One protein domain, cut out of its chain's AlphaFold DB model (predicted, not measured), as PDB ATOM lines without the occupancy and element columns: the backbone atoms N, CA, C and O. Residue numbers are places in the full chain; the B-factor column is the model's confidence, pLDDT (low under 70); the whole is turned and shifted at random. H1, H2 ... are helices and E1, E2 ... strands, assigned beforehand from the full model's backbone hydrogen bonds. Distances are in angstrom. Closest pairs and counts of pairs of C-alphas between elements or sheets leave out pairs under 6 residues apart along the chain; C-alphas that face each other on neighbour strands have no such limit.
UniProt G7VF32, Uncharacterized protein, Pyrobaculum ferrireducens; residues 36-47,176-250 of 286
ATOM      1  N   CYS A  36      86.744  17.996  23.100       79.38
ATOM      2  CA  CYS A  36      85.549  17.897  23.945       79.38
ATOM      3  C   CYS A  36      84.383  18.806  23.517       79.38
ATOM      4  O   CYS A  36      83.384  18.885  24.230       79.38
ATOM      5  N   GLY A  37      84.483  19.477  22.365       83.56
ATOM      6  CA  GLY A  37      83.444  20.365  21.830       83.56
ATOM      7  C   GLY A  37      83.987  21.706  21.327       83.56
ATOM      8  O   GLY A  37      85.194  21.948  21.394       83.56
ATOM      9  N   PRO A  38      83.124  22.599  20.820       88.75
ATOM     10  CA  PRO A  38      83.571  23.859  20.249       88.75
ATOM     11  C   PRO A  38      83.990  24.868  21.327       88.75
ATOM     12  O   PRO A  38      83.417  24.939  22.421       88.75
ATOM     13  N   SER A  39      84.968  25.689  20.964       90.38
ATOM     14  CA  SER A  39      85.350  26.929  21.645       90.38
ATOM     15  C   SER A  39      85.286  28.065  20.636       90.38
ATOM     16  O   SER A  39      85.374  27.837  19.429       90.38
ATOM     17  N   TYR A  40      85.149  29.298  21.107       90.75
ATOM     18  CA  TYR A  40      84.944  30.434  20.212       90.75
ATOM     19  C   TYR A  40      85.919  31.560  20.523       90.75
ATOM     20  O   TYR A  40      86.143  31.897  21.684       90.75
ATOM     21  N   ILE A  41      86.490  32.148  19.474       92.00
ATOM     22  CA  ILE A  41      87.276  33.379  19.556       92.00
ATOM     23  C   ILE A  41      86.471  34.484  18.880       92.00
ATOM     24  O   ILE A  41      86.193  34.412  17.683       92.00
ATOM     25  N   PHE A  42      86.123  35.508  19.642       90.00
ATOM     26  CA  PHE A  42      85.392  36.681  19.194       90.00
ATOM     27  C   PHE A  42      86.373  37.836  18.994       90.00
ATOM     28  O   PHE A  42      87.046  38.255  19.933       90.00
ATOM     29  N   THR A  43      86.476  38.342  17.766       87.62
ATOM     30  CA  THR A  43      87.366  39.462  17.398       87.62
ATOM     31  C   THR A  43      86.641  40.811  17.347       87.62
ATOM     32  O   THR A  43      87.242  41.840  17.034       87.62
ATOM     33  N   ALA A  44      85.351  40.799  17.681       81.50
ATOM     34  CA  ALA A  44      84.495  41.945  17.931       81.50
ATOM     35  C   ALA A  44      83.661  41.671  19.197       81.50
ATOM     36  O   ALA A  44      83.366  40.503  19.476       81.50
ATOM     37  N   PRO A  45      83.257  42.709  19.952       75.94
ATOM     38  CA  PRO A  45      82.336  42.536  21.066       75.94
ATOM     39  C   PRO A  45      80.987  42.036  20.544       75.94
ATOM     40  O   PRO A  45      80.460  42.545  19.556       75.94
ATOM     41  N   LEU A  46      80.441  41.020  21.204       72.50
ATOM     42  CA  LEU A  46      79.106  40.463  20.943       72.50
ATOM     43  C   LEU A  46      78.262  40.390  22.226       72.50
ATOM     44  O   LEU A  46      77.158  39.843  22.236       72.50
ATOM     45  N   ASP A  47      78.807  40.921  23.314       64.19
ATOM     46  CA  ASP A  47      78.161  41.135  24.592       64.19
ATOM     47  C   ASP A  47      77.444  42.488  24.572       64.19
ATOM     48  O   ASP A  47      78.034  43.485  24.186       64.19
ATOM     49  N   ALA A 176      76.539  27.774  22.538       72.50
ATOM     50  CA  ALA A 176      76.929  28.057  23.915       72.50
ATOM     51  C   ALA A 176      76.775  26.786  24.769       72.50
ATOM     52  O   ALA A 176      75.723  26.143  24.755       72.50
ATOM     53  N   PHE A 177      77.843  26.406  25.470       69.44
ATOM     54  CA  PHE A 177      77.890  25.224  26.325       69.44
ATOM     55  C   PHE A 177      78.467  25.607  27.686       69.44
ATOM     56  O   PHE A 177      79.537  26.215  27.768       69.44
ATOM     57  N   GLU A 178      77.763  25.236  28.751       72.00
ATOM     58  CA  GLU A 178      78.213  25.428  30.127       72.00
ATOM     59  C   GLU A 178      79.197  24.303  30.484       72.00
ATOM     60  O   GLU A 178      78.811  23.218  30.913       72.00
ATOM     61  N   GLY A 179      80.483  24.538  30.217       69.69
ATOM     62  CA  GLY A 179      81.587  23.644  30.568       69.69
ATOM     63  C   GLY A 179      82.683  24.407  31.307       69.69
ATOM     64  O   GLY A 179      83.329  25.268  30.720       69.69
ATOM     65  N   ASN A 180      82.890  24.107  32.589       65.12
ATOM     66  CA  ASN A 180      83.826  24.844  33.448       65.12
ATOM     67  C   ASN A 180      85.287  24.487  33.118       65.12
ATOM     68  O   ASN A 180      85.849  23.561  33.710       65.12
ATOM     69  N   LYS A 181      85.901  25.201  32.167       75.50
ATOM     70  CA  LYS A 181      87.329  25.099  31.834       75.50
ATOM     71  C   LYS A 181      87.945  26.489  31.703       75.50
ATOM     72  O   LYS A 181      87.535  27.263  30.852       75.50
ATOM     73  N   THR A 182      88.987  26.764  32.477       77.69
ATOM     74  CA  THR A 182      89.559  28.114  32.585       77.69
ATOM     75  C   THR A 182      90.785  28.306  31.684       77.69
ATOM     76  O   THR A 182      91.509  27.359  31.378       77.69
ATOM     77  N   VAL A 183      91.019  29.545  31.239       84.69
ATOM     78  CA  VAL A 183      92.171  29.940  30.402       84.69
ATOM     79  C   VAL A 183      93.172  30.743  31.238       84.69
ATOM     80  O   VAL A 183      93.203  31.959  31.138       84.69
ATOM     81  N   ASP A 184      94.019  30.096  32.038       82.00
ATOM     82  CA  ASP A 184      94.904  30.812  32.983       82.00
ATOM     83  C   ASP A 184      95.794  31.883  32.320       82.00
ATOM     84  O   ASP A 184      96.055  32.949  32.875       82.00
ATOM     85  N   SER A 185      96.300  31.586  31.121       85.06
ATOM     86  CA  SER A 185      96.995  32.539  30.256       85.06
ATOM     87  C   SER A 185      97.158  31.957  28.857       85.06
ATOM     88  O   SER A 185      97.385  30.756  28.691       85.06
ATOM     89  N   VAL A 186      97.107  32.822  27.845       87.38
ATOM     90  CA  VAL A 186      97.552  32.482  26.491       87.38
ATOM     91  C   VAL A 186      98.936  33.101  26.284       87.38
ATOM     92  O   VAL A 186      99.111  34.295  26.561       87.38
ATOM     93  N   PRO A 187      99.933  32.334  25.797       86.19
ATOM     94  CA  PRO A 187     101.256  32.871  25.507       86.19
ATOM     95  C   PRO A 187     101.184  34.138  24.644       86.19
ATOM     96  O   PRO A 187     100.564  34.135  23.584       86.19
ATOM     97  N   GLY A 188     101.820  35.214  25.114       84.50
ATOM     98  CA  GLY A 188     101.874  36.506  24.420       84.50
ATOM     99  C   GLY A 188     100.722  37.473  24.713       84.50
ATOM    100  O   GLY A 188     100.859  38.649  24.401       84.50
ATOM    101  N   LEU A 189      99.633  37.029  25.354       86.94
ATOM    102  CA  LEU A 189      98.471  37.884  25.658       86.94
ATOM    103  C   LEU A 189      98.360  38.299  27.129       86.94
ATOM    104  O   LEU A 189      97.558  39.164  27.469       86.94
ATOM    105  N   GLY A 190      99.169  37.697  28.003       84.44
ATOM    106  CA  GLY A 190      99.106  37.944  29.441       84.44
ATOM    107  C   GLY A 190      97.893  37.286  30.108       84.44
ATOM    108  O   GLY A 190      97.290  36.350  29.571       84.44
ATOM    109  N   ALA A 191      97.583  37.753  31.318       84.38
ATOM    110  CA  ALA A 191      96.466  37.250  32.108       84.38
ATOM    111  C   ALA A 191      95.145  37.872  31.614       84.38
ATOM    112  O   ALA A 191      95.048  39.101  31.565       84.38
ATOM    113  N   PRO A 192      94.138  37.064  31.250       85.81
ATOM    114  CA  PRO A 192      92.816  37.581  30.913       85.81
ATOM    115  C   PRO A 192      92.024  37.979  32.162       85.81
ATOM    116  O   PRO A 192      92.305  37.548  33.282       85.81
ATOM    117  N   ALA A 193      90.952  38.738  31.944       81.88
ATOM    118  CA  ALA A 193      89.870  38.841  32.918       81.88
ATOM    119  C   ALA A 193      88.858  37.702  32.678       81.88
ATOM    120  O   ALA A 193      88.394  37.526  31.553       81.88
ATOM    121  N   HIS A 194      88.514  36.932  33.716       73.75
ATOM    122  CA  HIS A 194      87.654  35.740  33.621       73.75
ATOM    123  C   HIS A 194      86.320  35.899  34.325       73.75
ATOM    124  O   HIS A 194      86.317  36.294  35.485       73.75
ATOM    125  N   GLY A 195      85.216  35.466  33.709       70.81
ATOM    126  CA  GLY A 195      83.933  35.379  34.405       70.81
ATOM    127  C   GLY A 195      82.902  34.449  33.775       70.81
ATOM    128  O   GLY A 195      82.863  34.268  32.559       70.81
ATOM    129  N   LEU A 196      81.999  33.950  34.623       66.06
ATOM    130  CA  LEU A 196      80.725  33.356  34.222       66.06
ATOM    131  C   LEU A 196      79.744  34.476  33.882       66.06
ATOM    132  O   LEU A 196      79.047  35.006  34.750       66.06
ATOM    133  N   VAL A 197      79.700  34.861  32.611       65.50
ATOM    134  CA  VAL A 197      78.754  35.861  32.118       65.50
ATOM    135  C   VAL A 197      77.964  35.254  30.969       65.50
ATOM    136  O   VAL A 197      78.507  34.584  30.094       65.50
ATOM    137  N   SER A 198      76.650  35.474  30.983       65.69
ATOM    138  CA  SER A 198      75.828  35.146  29.820       65.69
ATOM    139  C   SER A 198      76.192  36.127  28.711       65.69
ATOM    140  O   SER A 198      76.006  37.328  28.897       65.69
ATOM    141  N   ILE A 199      76.677  35.646  27.566       69.12
ATOM    142  CA  ILE A 199      76.726  36.499  26.379       69.12
ATOM    143  C   ILE A 199      75.270  36.658  25.956       69.12
ATOM    144  O   ILE A 199      74.655  35.696  25.497       69.12
ATOM    145  N   THR A 200      74.707  37.850  26.175       66.12
ATOM    146  CA  THR A 200      73.262  38.156  26.124       66.12
ATOM    147  C   THR A 200      72.547  37.578  24.898       66.12
ATOM    148  O   THR A 200      71.370  37.242  24.964       66.12
ATOM    149  N   ILE A 201      73.272  37.430  23.790       69.00
ATOM    150  CA  ILE A 201      72.760  37.024  22.483       69.00
ATOM    151  C   ILE A 201      72.895  35.508  22.213       69.00
ATOM    152  O   ILE A 201      72.105  34.945  21.454       69.00
ATOM    153  N   PHE A 202      73.867  34.819  22.826       72.38
ATOM    154  CA  PHE A 202      74.150  33.396  22.558       72.38
ATOM    155  C   PHE A 202      73.831  32.460  23.726       72.38
ATOM    156  O   PHE A 202      73.759  31.251  23.523       72.38
ATOM    157  N   GLY A 203      73.617  32.999  24.927       72.75
ATOM    158  CA  GLY A 203      73.436  32.218  26.148       72.75
ATOM    159  C   GLY A 203      74.711  32.140  26.990       72.75
ATOM    160  O   GLY A 203      75.597  32.992  26.899       72.75
ATOM    161  N   ARG A 204      74.781  31.144  27.878       74.56
ATOM    162  CA  ARG A 204      75.880  30.990  28.843       74.56
ATOM    163  C   ARG A 204      77.009  30.136  28.286       74.56
ATOM    164  O   ARG A 204      76.778  29.022  27.828       74.56
ATOM    165  N   PHE A 205      78.221  30.668  28.387       75.94
ATOM    166  CA  PHE A 205      79.455  29.902  28.264       75.94
ATOM    167  C   PHE A 205      79.917  29.453  29.645       75.94
ATOM    168  O   PHE A 205      79.570  30.086  30.643       75.94
ATOM    169  N   GLY A 206      80.688  28.369  29.686       74.62
ATOM    170  CA  GLY A 206      81.274  27.881  30.929       74.62
ATOM    171  C   GLY A 206      82.400  28.769  31.452       74.62
ATOM    172  O   GLY A 206      82.487  28.968  32.650       74.62
ATOM    173  N   ASP A 207      83.214  29.364  30.582       81.31
ATOM    174  CA  ASP A 207      84.159  30.417  30.968       81.31
ATOM    175  C   ASP A 207      84.315  31.426  29.823       81.31
ATOM    176  O   ASP A 207      84.462  31.051  28.655       81.31
ATOM    177  N   VAL A 208      84.297  32.721  30.152       85.12
ATOM    178  CA  VAL A 208      84.579  33.807  29.202       85.12
ATOM    179  C   VAL A 208      85.870  34.512  29.607       85.12
ATOM    180  O   VAL A 208      85.968  35.052  30.709       85.12
ATOM    181  N   ALA A 209      86.864  34.496  28.719       88.25
ATOM    182  CA  ALA A 209      88.156  35.152  28.887       88.25
ATOM    183  C   ALA A 209      88.214  36.427  28.039       88.25
ATOM    184  O   ALA A 209      88.145  36.361  26.811       88.25
ATOM    185  N   TYR A 210      88.364  37.579  28.687       87.62
ATOM    186  CA  TYR A 210      88.435  38.877  28.020       87.62
ATOM    187  C   TYR A 210      89.884  39.330  27.849       87.62
ATOM    188  O   TYR A 210      90.656  39.350  28.812       87.62
ATOM    189  N   TYR A 211      90.214  39.758  26.633       88.19
ATOM    190  CA  TYR A 211      91.481  40.390  26.277       88.19
ATOM    191  C   TYR A 211      91.233  41.753  25.638       88.19
ATOM    192  O   TYR A 211      90.260  41.942  24.912       88.19
ATOM    193  N   VAL A 212      92.117  42.713  25.900       86.62
ATOM    194  CA  VAL A 212      92.000  44.070  25.357       86.62
ATOM    195  C   VAL A 212      92.812  44.209  24.072       86.62
ATOM    196  O   VAL A 212      93.972  43.807  24.015       86.62
ATOM    197  N   GLY A 213      92.213  44.843  23.065       82.62
ATOM    198  CA  GLY A 213      92.827  45.144  21.776       82.62
ATOM    199  C   GLY A 213      92.301  44.264  20.644       82.62
ATOM    200  O   GLY A 213      91.745  43.191  20.863       82.62
ATOM    201  N   LYS A 214      92.467  44.733  19.403       82.38
ATOM    202  CA  LYS A 214      92.113  43.961  18.207       82.38
ATOM    203  C   LYS A 214      93.209  42.916  17.941       82.38
ATOM    204  O   LYS A 214      94.358  43.325  17.779       82.38
ATOM    205  N   PRO A 215      92.886  41.614  17.857       87.19
ATOM    206  CA  PRO A 215      93.890  40.589  17.609       87.19
ATOM    207  C   PRO A 215      94.326  40.598  16.140       87.19
ATOM    208  O   PRO A 215      93.513  40.832  15.241       87.19
ATOM    209  N   ASP A 216      95.603  40.310  15.899       89.38
ATOM    210  CA  ASP A 216      96.110  39.991  14.564       89.38
ATOM    211  C   ASP A 216      95.909  38.500  14.221       89.38
ATOM    212  O   ASP A 216      95.482  37.685  15.044       89.38
ATOM    213  N   GLU A 217      96.181  38.134  12.968       90.00
ATOM    214  CA  GLU A 217      95.970  36.768  12.480       90.00
ATOM    215  C   GLU A 217      96.861  35.739  13.201       90.00
ATOM    216  O   GLU A 217      96.432  34.609  13.450       90.00
ATOM    217  N   GLU A 218      98.090  36.116  13.558       92.06
ATOM    218  CA  GLU A 218      99.021  35.242  14.278       92.06
ATOM    219  C   GLU A 218      98.530  34.970  15.703       92.06
ATOM    220  O   GLU A 218      98.511  33.819  16.150       92.06
ATOM    221  N   THR A 219      98.032  36.003  16.377       92.50
ATOM    222  CA  THR A 219      97.390  35.926  17.686       92.50
ATOM    223  C   THR A 219      96.199  34.982  17.642       92.50
ATOM    224  O   THR A 219      96.128  34.050  18.444       92.50
ATOM    225  N   VAL A 220      95.291  35.153  16.674       93.31
ATOM    226  CA  VAL A 220      94.123  34.272  16.512       93.31
ATOM    227  C   VAL A 220      94.558  32.820  16.301       93.31
ATOM    228  O   VAL A 220      94.025  31.919  16.951       93.31
ATOM    229  N   LYS A 221      95.560  32.568  15.447       92.88
ATOM    230  CA  LYS A 221      96.110  31.217  15.231       92.88
ATOM    231  C   LYS A 221      96.726  30.637  16.504       92.88
ATOM    232  O   LYS A 221      96.523  29.455  16.786       92.88
ATOM    233  N   SER A 222      97.450  31.448  17.273       93.19
ATOM    234  CA  SER A 222      98.088  31.029  18.522       93.19
ATOM    235  C   SER A 222      97.057  30.668  19.592       93.19
ATOM    236  O   SER A 222      97.140  29.584  20.171       93.19
ATOM    237  N   VAL A 223      96.032  31.508  19.783       93.69
ATOM    238  CA  VAL A 223      94.899  31.234  20.683       93.69
ATOM    239  C   VAL A 223      94.171  29.964  20.240       93.69
ATOM    240  O   VAL A 223      93.943  29.071  21.050       93.69
ATOM    241  N   ALA A 224      93.859  29.823  18.949       93.62
ATOM    242  CA  ALA A 224      93.151  28.651  18.435       93.62
ATOM    243  C   ALA A 224      93.947  27.351  18.619       93.62
ATOM    244  O   ALA A 224      93.360  26.302  18.887       93.62
ATOM    245  N   ARG A 225      95.275  27.401  18.469       93.25
ATOM    246  CA  ARG A 225      96.167  26.276  18.777       93.25
ATOM    247  C   ARG A 225      96.132  25.952  20.270       93.25
ATOM    248  O   ARG A 225      95.932  24.794  20.618       93.25
ATOM    249  N   TYR A 226      96.248  26.964  21.130       92.25
ATOM    250  CA  TYR A 226      96.208  26.791  22.582       92.25
ATOM    251  C   TYR A 226      94.900  26.133  23.050       92.25
ATOM    252  O   TYR A 226      94.936  25.150  23.789       92.25
ATOM    253  N   LEU A 227      93.748  26.615  22.570       91.00
ATOM    254  CA  LEU A 227      92.433  26.047  22.892       91.00
ATOM    255  C   LEU A 227      92.316  24.572  22.469       91.00
ATOM    256  O   LEU A 227      91.752  23.766  23.209       91.00
ATOM    257  N   ARG A 228      92.881  24.208  21.306       91.00
ATOM    258  CA  ARG A 228      92.907  22.825  20.801       91.00
ATOM    259  C   ARG A 228      93.789  21.909  21.638       91.00
ATOM    260  O   ARG A 228      93.331  20.850  22.049       91.00
ATOM    261  N   GLU A 229      95.027  22.317  21.900       90.81
ATOM    262  CA  GLU A 229      96.018  21.510  22.628       90.81
ATOM    263  C   GLU A 229      95.639  21.280  24.097       90.81
ATOM    264  O   GLU A 229      96.021  20.271  24.683       90.81
ATOM    265  N   ARG A 230      94.889  22.210  24.700       87.00
ATOM    266  CA  ARG A 230      94.426  22.134  26.094       87.00
ATOM    267  C   ARG A 230      93.010  21.578  26.249       87.00
ATOM    268  O   ARG A 230      92.518  21.494  27.371       87.00
ATOM    269  N   GLU A 231      92.363  21.212  25.143       84.81
ATOM    270  CA  GLU A 231      90.996  20.682  25.114       84.81
ATOM    271  C   GLU A 231      89.983  21.601  25.827       84.81
ATOM    272  O   GLU A 231      89.171  21.148  26.629       84.81
ATOM    273  N   LEU A 232      90.031  22.914  25.595       84.62
ATOM    274  CA  LEU A 232      89.235  23.898  26.345       84.62
ATOM    275  C   LEU A 232      87.844  24.146  25.736       84.62
ATOM    276  O   LEU A 232      87.545  25.263  25.322       84.62
ATOM    277  N   CYS A 233      86.985  23.126  25.665       82.75
ATOM    278  CA  CYS A 233      85.596  23.275  25.200       82.75
ATOM    279  C   CYS A 233      84.744  24.157  26.130       82.75
ATOM    280  O   CYS A 233      84.980  24.210  27.336       82.75
ATOM    281  N   GLY A 234      83.726  24.825  25.573       79.81
ATOM    282  CA  GLY A 234      82.814  25.684  26.348       79.81
ATOM    283  C   GLY A 234      83.412  27.037  26.758       79.81
ATOM    284  O   GLY A 234      82.769  27.793  27.486       79.81
ATOM    285  N   VAL A 235      84.614  27.347  26.259       87.62
ATOM    286  CA  VAL A 235      85.318  28.614  26.474       87.62
ATOM    287  C   VAL A 235      85.035  29.596  25.343       87.62
ATOM    288  O   VAL A 235      85.134  29.256  24.158       87.62
ATOM    289  N   ALA A 236      84.760  30.840  25.721       89.81
ATOM    290  CA  ALA A 236      84.733  31.988  24.826       89.81
ATOM    291  C   ALA A 236      85.922  32.911  25.121       89.81
ATOM    292  O   ALA A 236      86.062  33.415  26.233       89.81
ATOM    293  N   VAL A 237      86.765  33.169  24.124       90.75
ATOM    294  CA  VAL A 237      87.806  34.202  24.188       90.75
ATOM    295  C   VAL A 237      87.281  35.439  23.477       90.75
ATOM    296  O   VAL A 237      86.993  35.380  22.285       90.75
ATOM    297  N   VAL A 238      87.148  36.555  24.187       90.00
ATOM    298  CA  VAL A 238      86.572  37.794  23.656       90.00
ATOM    299  C   VAL A 238      87.627  38.885  23.639       90.00
ATOM    300  O   VAL A 238      88.141  39.289  24.681       90.00
ATOM    301  N   PHE A 239      87.929  39.389  22.448       87.94
ATOM    302  CA  PHE A 239      88.745  40.578  22.282       87.94
ATOM    303  C   PHE A 239      87.858  41.820  22.295       87.94
ATOM    304  O   PHE A 239      86.988  41.990  21.438       87.94
ATOM    305  N   VAL A 240      88.088  42.697  23.268       83.31
ATOM    306  CA  VAL A 240      87.350  43.949  23.436       83.31
ATOM    307  C   VAL A 240      88.243  45.164  23.176       83.31
ATOM    308  O   VAL A 240      89.438  45.125  23.467       83.31
ATOM    309  N   PRO A 241      87.706  46.290  22.673       76.69
ATOM    310  CA  PRO A 241      88.536  47.453  22.347       76.69
ATOM    311  C   PRO A 241      89.210  48.115  23.559       76.69
ATOM    312  O   PRO A 241      90.252  48.748  23.415       76.69
ATOM    313  N   SER A 242      88.617  48.013  24.753       76.94
ATOM    314  CA  SER A 242      89.178  48.551  26.000       76.94
ATOM    315  C   SER A 242      88.577  47.891  27.242       76.94
ATOM    316  O   SER A 242      87.536  47.239  27.177       76.94
ATOM    317  N   GLU A 243      89.199  48.093  28.403       77.12
ATOM    318  CA  GLU A 243      88.760  47.492  29.676       77.12
ATOM    319  C   GLU A 243      87.332  47.874  30.086       77.12
ATOM    320  O   GLU A 243      86.673  47.128  30.801       77.12
ATOM    321  N   ARG A 244      86.813  49.012  29.604       72.12
ATOM    322  CA  ARG A 244      85.443  49.461  29.912       72.12
ATOM    323  C   ARG A 244      84.353  48.523  29.377       72.12
ATOM    324  O   ARG A 244      83.212  48.643  29.802       72.12
ATOM    325  N   TYR A 245      84.701  47.661  28.421       71.69
ATOM    326  CA  TYR A 245      83.807  46.666  27.833       71.69
ATOM    327  C   TYR A 245      83.829  45.344  28.606       71.69
ATOM    328  O   TYR A 245      82.963  44.510  28.392       71.69
ATOM    329  N   ILE A 246      84.800  45.139  29.502       75.94
ATOM    330  CA  ILE A 246      84.873  43.925  30.314       75.94
ATOM    331  C   ILE A 246      83.761  44.016  31.361       75.94
ATOM    332  O   ILE A 246      83.790  44.933  32.195       75.94
ATOM    333  N   PRO A 247      82.784  43.089  31.366       67.81
ATOM    334  CA  PRO A 247      81.795  43.046  32.424       67.81
ATOM    335  C   PRO A 247      82.531  42.908  33.750       67.81
ATOM    336  O   PRO A 247      83.337  41.994  33.938       67.81
ATOM    337  N   ARG A 248      82.281  43.832  34.683       58.31
ATOM    338  CA  ARG A 248      82.822  43.686  36.034       58.31
ATOM    339  C   ARG A 248      82.317  42.358  36.566       58.31
ATOM    340  O   ARG A 248      81.108  42.137  36.569       58.31
ATOM    341  N   LEU A 249      83.246  41.501  36.975       52.44
ATOM    342  CA  LEU A 249      82.963  40.191  37.538       52.44
ATOM    343  C   LEU A 249      82.048  40.377  38.742       52.44
ATOM    344  O   LEU A 249      82.497  40.672  39.849       52.44
ATOM    345  N   ALA A 250      80.741  40.275  38.511       37.97
ATOM    346  CA  ALA A 250      79.806  40.103  39.593       37.97
ATOM    347  C   ALA A 250      80.188  38.762  40.229       37.97
ATOM    348  O   ALA A 250      80.361  37.784  39.493       37.97
TER     349      ALA A 250
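What this domain is: This is residues 36 to 47 and 176 to 250 of the 286 residues of an uncharacterized protein of Pyrobaculum ferrireducens (UniProt G7VF32). With little regular structure, this is a small four-stranded sheet with helix H1 over one face along its E1 edge; a loop, residues 185 to 189, lies over the same face. Named elements, in order E1, E2, E3, H1, E4, hold 34 of 87 printed residues, class mixed. The mixed sheet runs E1, E4, E3, E2. The whole is compact, radius of gyration of the C-alphas 11.7 A, spanning 30 by 29 by 20 A.

How they stand to each other: E1, residues 37 to 42, is parallel to E4, residues 235 to 240, at 4 degrees; N 42 and O 237 are 2.8 A apart, within hydrogen-bond range. E4 is parallel to E3, residues 207 to 212, at 22 degrees; N 209 and O 236, 2.8 A apart, are within range. E2, residues 193 to 195, and E3 form an antiparallel hairpin, at 154 degrees; N 210 and O 193, 2.9 A apart, are within range. H1, residues 217 to 229, is on the sheet over E1, at a height of 10.2 A; their closest C-alphas, of Ser 39 and Leu 227, are 7.2 A apart. E3, H1 and E4 make a strand-helix-strand unit, parallel strands joined through a helix, with a right-handed crossover. In H1 every O i to N i+4 pair is within range.

Where its parts are: E1 begins at C-alpha 37 (83.444, 20.365, 21.830) and spans 16.6 A, E2 7.0 A, E3 16.7 A and H1 18.3 A. E4 spans 15.8 A, ending at C-alpha 240 (87.350, 43.949, 23.436).

The domain as a whole: The C-alphas farthest apart, of Glu 218 and Ala 250, are 32.2 A apart. Residues 48 to 175 are cut out, leaving 13.2 A between C-alphas 47 and 176. The link E2 to E3 is long. pLDDT is under 70 at 47, 177, 179 to 180, 196 to 201 and 247 to 250.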